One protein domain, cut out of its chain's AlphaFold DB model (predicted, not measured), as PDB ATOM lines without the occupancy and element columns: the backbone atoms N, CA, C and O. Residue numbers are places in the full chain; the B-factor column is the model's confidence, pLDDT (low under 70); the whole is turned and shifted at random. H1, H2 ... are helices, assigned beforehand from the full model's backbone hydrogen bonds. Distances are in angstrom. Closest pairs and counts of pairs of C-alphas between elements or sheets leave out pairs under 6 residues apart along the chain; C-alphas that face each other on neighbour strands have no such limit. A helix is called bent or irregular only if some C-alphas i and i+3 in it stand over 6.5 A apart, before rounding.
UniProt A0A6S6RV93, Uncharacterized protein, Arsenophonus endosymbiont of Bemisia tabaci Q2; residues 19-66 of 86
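Overview. This is residues 19 to 66 of the 86 residues of an uncharacterized protein of Arsenophonus endosymbiont of Bemisia tabaci Q2 (UniProt A0A6S6RV93). The longest helix, H2, crosses H1 at a steep tilt, both running the same way, with residues 58 to 63 in the later half of H2 meeting residues 27 to 31 in the middle of H1. A long link with no named element, residues 36 to 47, leads back from the end of H1 to the start of H2. The printed part has 48 residues with two named helices, H1 then H2 along the chain, and no named strand; the class is all helix. It is compact, with a radius of gyration of the C-alphas of 10.9 A, and rounded, spanning 29 by 23 by 18 A.

Along the chain. H2 holds residues 48 to 65 and measures 24.7 A from first to last C-alpha, from Val 48 at (284.910, 281.056, 207.943) to Asp 65 at (271.510, 289.044, 227.155). H2 is neither bent nor irregular, but only just: C-alphas 57 and 60 are 6.5 A apart. H1 holds residues 22 to 35 and measures 20.3 A, beginning with the C-alpha of Tyr 22 at (289.540, 293.908, 221.895).

Arrangement. H2 touches H1 with residues 58 to 63 alone, and H1 touches H2 with residues 27 to 31 alone. Their closest C-alphas, those of Asp 27 and Ile 59, are 6.9 A apart. The two helices run the same way at a steep tilt of 54 degrees, and their centres are 12.1 A apart. In H1 every O i to N i+4 pair is within hydrogen-bond range; in H2 11 of 14 are.

Size, cuts and confidence. The two C-alphas farthest apart, those of Tyr 36 and Glu 49, are 29.9 A apart. The printed part has no cut. The link from H1 to H2 is long, with 12 residues, whose C-alphas lie 7 to 15 A from the mean of the C-alphas. The mean pLDDT of the printed part is 84.6, and residue 66 alone is under 70.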
ATOM      1  N   ARG A  19     294.837 289.178 222.767       84.62
ATOM      2  CA  ARG A  19     294.085 288.893 224.014       84.62
ATOM      3  C   ARG A  19     293.867 290.058 224.998       84.62
ATOM      4  O   ARG A  19     293.522 289.825 226.146       84.62
ATOM      5  N   VAL A  20     293.941 291.306 224.544       88.19
ATOM      6  CA  VAL A  20     293.626 292.502 225.361       88.19
ATOM      7  C   VAL A  20     292.123 292.811 225.480       88.19
ATOM      8  O   VAL A  20     291.735 293.953 225.689       88.19
ATOM      9  N   GLY A  21     291.247 291.827 225.253       84.38
ATOM     10  CA  GLY A  21     289.794 292.045 225.287       84.38
ATOM     11  C   GLY A  21     289.223 292.871 224.124       84.38
ATOM     12  O   GLY A  21     288.065 293.259 224.178       84.38
ATOM     13  N   TYR A  22     289.990 293.109 223.051       85.50
ATOM     14  CA  TYR A  22     289.540 293.908 221.895       85.50
ATOM     15  C   TYR A  22     288.226 293.410 221.274       85.50
ATOM     16  O   TYR A  22     287.377 294.210 220.903       85.50
ATOM     17  N   THR A  23     288.024 292.092 221.224       84.62
ATOM     18  CA  THR A  23     286.777 291.483 220.744       84.62
ATOM     19  C   THR A  23     285.559 291.998 221.516       84.62
ATOM     20  O   THR A  23     284.574 292.384 220.905       84.62
ATOM     21  N   LYS A  24     285.673 292.153 222.843       86.25
ATOM     22  CA  LYS A  24     284.589 292.684 223.685       86.25
ATOM     23  C   LYS A  24     284.286 294.154 223.415       86.25
ATOM     24  O   LYS A  24     283.158 294.593 223.627       86.25
ATOM     25  N   ILE A  25     285.279 294.918 222.960       86.19
ATOM     26  CA  ILE A  25     285.086 296.311 222.544       86.19
ATOM     27  C   ILE A  25     284.268 296.347 221.247       86.19
ATOM     28  O   ILE A  25     283.340 297.145 221.153       86.19
ATOM     29  N   LEU A  26     284.557 295.457 220.288       85.88
ATOM     30  CA  LEU A  26     283.755 295.323 219.067       85.88
ATOM     31  C   LEU A  26     282.315 294.912 219.384       85.88
ATOM     32  O   LEU A  26     281.392 295.525 218.859       85.88
ATOM     33  N   ASP A  27     282.113 293.964 220.299       86.06
ATOM     34  CA  ASP A  27     280.771 293.568 220.743       86.06
ATOM     35  C   ASP A  27     279.989 294.773 221.290       86.06
ATOM     36  O   ASP A  27     278.840 295.002 220.917       86.06
ATOM     37  N   HIS A  28     280.625 295.617 222.112       85.44
ATOM     38  CA  HIS A  28     279.984 296.828 222.634       85.44
ATOM     39  C   HIS A  28     279.613 297.826 221.534       85.44
ATOM     40  O   HIS A  28     278.558 298.452 221.616       85.44
ATOM     41  N   VAL A  29     280.453 297.973 220.507       85.81
ATOM     42  CA  VAL A  29     280.139 298.806 219.338       85.81
ATOM     43  C   VAL A  29     278.913 298.256 218.612       85.81
ATOM     44  O   VAL A  29     277.972 298.996 218.336       85.81
ATOM     45  N   VAL A  30     278.886 296.948 218.352       85.62
ATOM     46  CA  VAL A  30     277.757 296.288 217.685       85.62
ATOM     47  C   VAL A  30     276.476 296.448 218.508       85.62
ATOM     48  O   VAL A  30     275.434 296.801 217.959       85.62
ATOM     49  N   ALA A  31     276.545 296.263 219.828       83.06
ATOM     50  CA  ALA A  31     275.416 296.457 220.735       83.06
ATOM     51  C   ALA A  31     274.907 297.909 220.760       83.06
ATOM     52  O   ALA A  31     273.693 298.128 220.845       83.06
ATOM     53  N   TYR A  32     275.806 298.897 220.671       83.19
ATOM     54  CA  TYR A  32     275.439 300.312 220.589       83.19
ATOM     55  C   TYR A  32     274.588 300.580 219.344       83.19
ATOM     56  O   TYR A  32     273.460 301.052 219.472       83.19
ATOM     57  N   TYR A  33     275.056 300.177 218.162       81.88
ATOM     58  CA  TYR A  33     274.291 300.348 216.922       81.88
ATOM     59  C   TYR A  33     273.009 299.507 216.893       81.88
ATOM     60  O   TYR A  33     271.983 299.963 216.409       81.88
ATOM     61  N   LEU A  34     272.985 298.316 217.493       79.69
ATOM     62  CA  LEU A  34     271.751 297.523 217.588       79.69
ATOM     63  C   LEU A  34     270.654 298.167 218.449       79.69
ATOM     64  O   LEU A  34     269.481 297.839 218.273       79.69
ATOM     65  N   SER A  35     271.019 299.025 219.407       78.12
ATOM     66  CA  SER A  35     270.083 299.545 220.413       78.12
ATOM     67  C   SER A  35     269.798 301.043 220.317       78.12
ATOM     68  O   SER A  35     268.674 301.442 220.623       78.12
ATOM     69  N   TYR A  36     270.774 301.859 219.916       76.75
ATOM     70  CA  TYR A  36     270.661 303.319 219.876       76.75
ATOM     71  C   TYR A  36     270.472 303.877 218.462       76.75
ATOM     72  O   TYR A  36     269.695 304.814 218.303       76.75
ATOM     73  N   ASP A  37     271.130 303.299 217.454       77.19
ATOM     74  CA  ASP A  37     271.031 303.740 216.055       77.19
ATOM     75  C   ASP A  37     271.046 302.537 215.092       77.19
ATOM     76  O   ASP A  37     272.113 302.142 214.598       77.19
ATOM     77  N   PRO A  38     269.878 301.888 214.884       75.75
ATOM     78  CA  PRO A  38     269.779 300.635 214.149       75.75
ATOM     79  C   PRO A  38     270.178 300.820 212.685       75.75
ATOM     80  O   PRO A  38     269.394 301.256 211.843       75.75
ATOM     81  N   SER A  39     271.400 300.398 212.384       76.88
ATOM     82  CA  SER A  39     272.010 300.401 211.059       76.88
ATOM     83  C   SER A  39     272.435 298.981 210.656       76.88
ATOM     84  O   SER A  39     272.586 298.100 211.510       76.88
ATOM     85  N   PRO A  40     272.578 298.689 209.351       80.81
ATOM     86  CA  PRO A  40     273.124 297.412 208.909       80.81
ATOM     87  C   PRO A  40     274.605 297.299 209.301       80.81
ATOM     88  O   PRO A  40     275.425 298.113 208.887       80.81
ATOM     89  N   ILE A  41     274.944 296.257 210.066       85.56
ATOM     90  CA  ILE A  41     276.307 295.978 210.543       85.56
ATOM     91  C   ILE A  41     276.808 294.687 209.892       85.56
ATOM     92  O   ILE A  41     276.131 293.659 209.950       85.56
ATOM     93  N   LEU A  42     278.010 294.725 209.317       88.56
ATOM     94  CA  LEU A  42     278.711 293.552 208.796       88.56
ATOM     95  C   LEU A  42     280.027 293.365 209.557       88.56
ATOM     96  O   LEU A  42     280.902 294.227 209.503       88.56
ATOM     97  N   VAL A  43     280.178 292.225 210.234       87.56
ATOM     98  CA  VAL A  43     281.442 291.821 210.864       87.56
ATOM     99  C   VAL A  43     282.063 290.701 210.037       87.56
ATOM    100  O   VAL A  43     281.433 289.669 209.823       87.56
ATOM    101  N   VAL A  44     283.295 290.907 209.570       88.88
ATOM    102  CA  VAL A  44     284.033 289.945 208.738       88.88
ATOM    103  C   VAL A  44     285.270 289.473 209.491       88.88
ATOM    104  O   VAL A  44     286.006 290.286 210.048       88.88
ATOM    105  N   GLN A  45     285.502 288.161 209.485       90.38
ATOM    106  CA  GLN A  45     286.729 287.544 209.988       90.38
ATOM    107  C   GLN A  45     287.562 286.992 208.829       90.38
ATOM    108  O   GLN A  45     287.074 286.832 207.713       90.38
ATOM    109  N   GLN A  46     288.836 286.694 209.099       89.62
ATOM    110  CA  GLN A  46     289.766 286.178 208.086       89.62
ATOM    111  C   GLN A  46     289.377 284.784 207.583       89.62
ATOM    112  O   GLN A  46     289.620 284.467 206.420       89.62
ATOM    113  N   ARG A  47     288.802 283.952 208.458       92.38
ATOM    114  CA  ARG A  47     288.389 282.583 208.148       92.38
ATOM    115  C   ARG A  47     286.921 282.366 208.470       92.38
ATOM    116  O   ARG A  47     286.357 283.029 209.341       92.38
ATOM    117  N   VAL A  48     286.321 281.409 207.765       89.19
ATOM    118  CA  VAL A  48     284.910 281.056 207.943       89.19
ATOM    119  C   VAL A  48     284.691 280.426 209.316       89.19
ATOM    120  O   VAL A  48     283.741 280.808 209.994       89.19
ATOM    121  N   GLU A  49     285.594 279.548 209.770       90.75
ATOM    122  CA  GLU A  49     285.490 278.943 211.103       90.75
ATOM    123  C   GLU A  49     285.491 279.995 212.226       90.75
ATOM    124  O   GLU A  49     284.633 279.958 213.106       90.75
ATOM    125  N   ASP A  50     286.361 281.006 212.132       89.25
ATOM    126  CA  ASP A  50     286.446 282.088 213.117       89.25
ATOM    127  C   ASP A  50     285.171 282.946 213.116       89.25
ATOM    128  O   ASP A  50     284.717 283.405 214.167       89.25
ATOM    129  N   ALA A  51     284.577 283.174 211.938       87.12
ATOM    130  CA  ALA A  51     283.320 283.906 211.808       87.12
ATOM    131  C   ALA A  51     282.145 283.131 212.424       87.12
ATOM    132  O   ALA A  51     281.311 283.717 213.121       87.12
ATOM    133  N   GLU A  52     282.078 281.819 212.188       87.88
ATOM    134  CA  GLU A  52     281.052 280.956 212.767       87.88
ATOM    135  C   GLU A  52     281.150 280.885 214.288       87.88
ATOM    136  O   GLU A  52     280.135 281.035 214.979       87.88
ATOM    137  N   ASP A  53     282.357 280.680 214.807       89.69
ATOM    138  CA  ASP A  53     282.603 280.614 216.242       89.69
ATOM    139  C   ASP A  53     282.273 281.951 216.902       89.69
ATOM    140  O   ASP A  53     281.548 281.980 217.898       89.69
ATOM    141  N   TYR A  54     282.695 283.072 216.312       87.38
ATOM    142  CA  TYR A  54     282.378 284.411 216.815       87.38
ATOM    143  C   TYR A  54     280.865 284.681 216.851       87.38
ATOM    144  O   TYR A  54     280.334 285.169 217.852       87.38
ATOM    145  N   SER A  55     280.137 284.296 215.800       85.62
ATOM    146  CA  SER A  55     278.675 284.436 215.746       85.62
ATOM    147  C   SER A  55     277.979 283.680 216.886       85.62
ATOM    148  O   SER A  55     277.097 284.221 217.560       85.62
ATOM    149  N   LYS A  56     278.407 282.437 217.146       87.81
ATOM    150  CA  LYS A  56     277.782 281.546 218.138       87.81
ATOM    151  C   LYS A  56     278.194 281.867 219.576       87.81
ATOM    152  O   LYS A  56     277.382 281.696 220.483       87.81
ATOM    153  N   THR A  57     279.435 282.297 219.795       88.25
ATOM    154  CA  THR A  57     280.024 282.429 221.139       88.25
ATOM    155  C   THR A  57     280.038 283.855 221.679       88.25
ATOM    156  O   THR A  57     280.028 284.023 222.896       88.25
ATOM    157  N   GLU A  58     279.999 284.869 220.812       87.81
ATOM    158  CA  GLU A  58     280.071 286.277 221.218       87.81
ATOM    159  C   GLU A  58     278.777 287.027 220.879       87.81
ATOM    160  O   GLU A  58     278.078 287.512 221.773       87.81
ATOM    161  N   ILE A  59     278.382 287.038 219.600       84.31
ATOM    162  CA  ILE A  59     277.228 287.820 219.129       84.31
ATOM    163  C   ILE A  59     275.896 287.256 219.640       84.31
ATOM    164  O   ILE A  59     275.072 288.007 220.168       84.31
ATOM    165  N   ALA A  60     275.652 285.949 219.498       85.25
ATOM    166  CA  ALA A  60     274.383 285.351 219.916       85.25
ATOM    167  C   ALA A  60     274.116 285.502 221.430       85.25
ATOM    168  O   ALA A  60     273.004 285.909 221.786       85.25
ATOM    169  N   PRO A  61     275.095 285.264 222.330       84.69
ATOM    170  CA  PRO A  61     274.933 285.568 223.750       84.69
ATOM    171  C   PRO A  61     274.694 287.055 224.019       84.69
ATOM    172  O   PRO A  61     273.768 287.385 224.752       84.69
ATOM    173  N   MET A  62     275.441 287.958 223.374       83.44
ATOM    174  CA  MET A  62     275.267 289.409 223.537       83.44
ATOM    175  C   MET A  62     273.845 289.873 223.181       83.44
ATOM    176  O   MET A  62     273.241 290.649 223.926       83.44
ATOM    177  N   VAL A  63     273.286 289.392 222.065       79.94
ATOM    178  CA  VAL A  63     271.917 289.734 221.638       79.94
ATOM    179  C   VAL A  63     270.874 289.133 222.580       79.94
ATOM    180  O   VAL A  63     269.891 289.800 222.898       79.94
ATOM    181  N   ARG A  64     271.080 287.895 223.050       78.94
ATOM    182  CA  ARG A  64     270.196 287.251 224.034       78.94
ATOM    183  C   ARG A  64     270.169 288.027 225.352       78.94
ATOM    184  O   ARG A  64     269.095 288.244 225.907       78.94
ATOM    185  N   ASP A  65     271.337 288.435 225.833       80.00
ATOM    186  CA  ASP A  65     271.510 289.044 227.155       80.00
ATOM    187  C   ASP A  65     271.177 290.547 227.162       80.00
ATOM    188  O   ASP A  65     271.064 291.149 228.229       80.00
ATOM    189  N   THR A  66     270.947 291.149 225.987       67.62
ATOM    190  CA  THR A  66     270.574 292.563 225.830       67.62
ATOM    191  C   THR A  66     269.133 292.695 225.303       67.62
ATOM    192  O   THR A  66     268.916 292.763 224.091       67.62
TER     193      THR A  66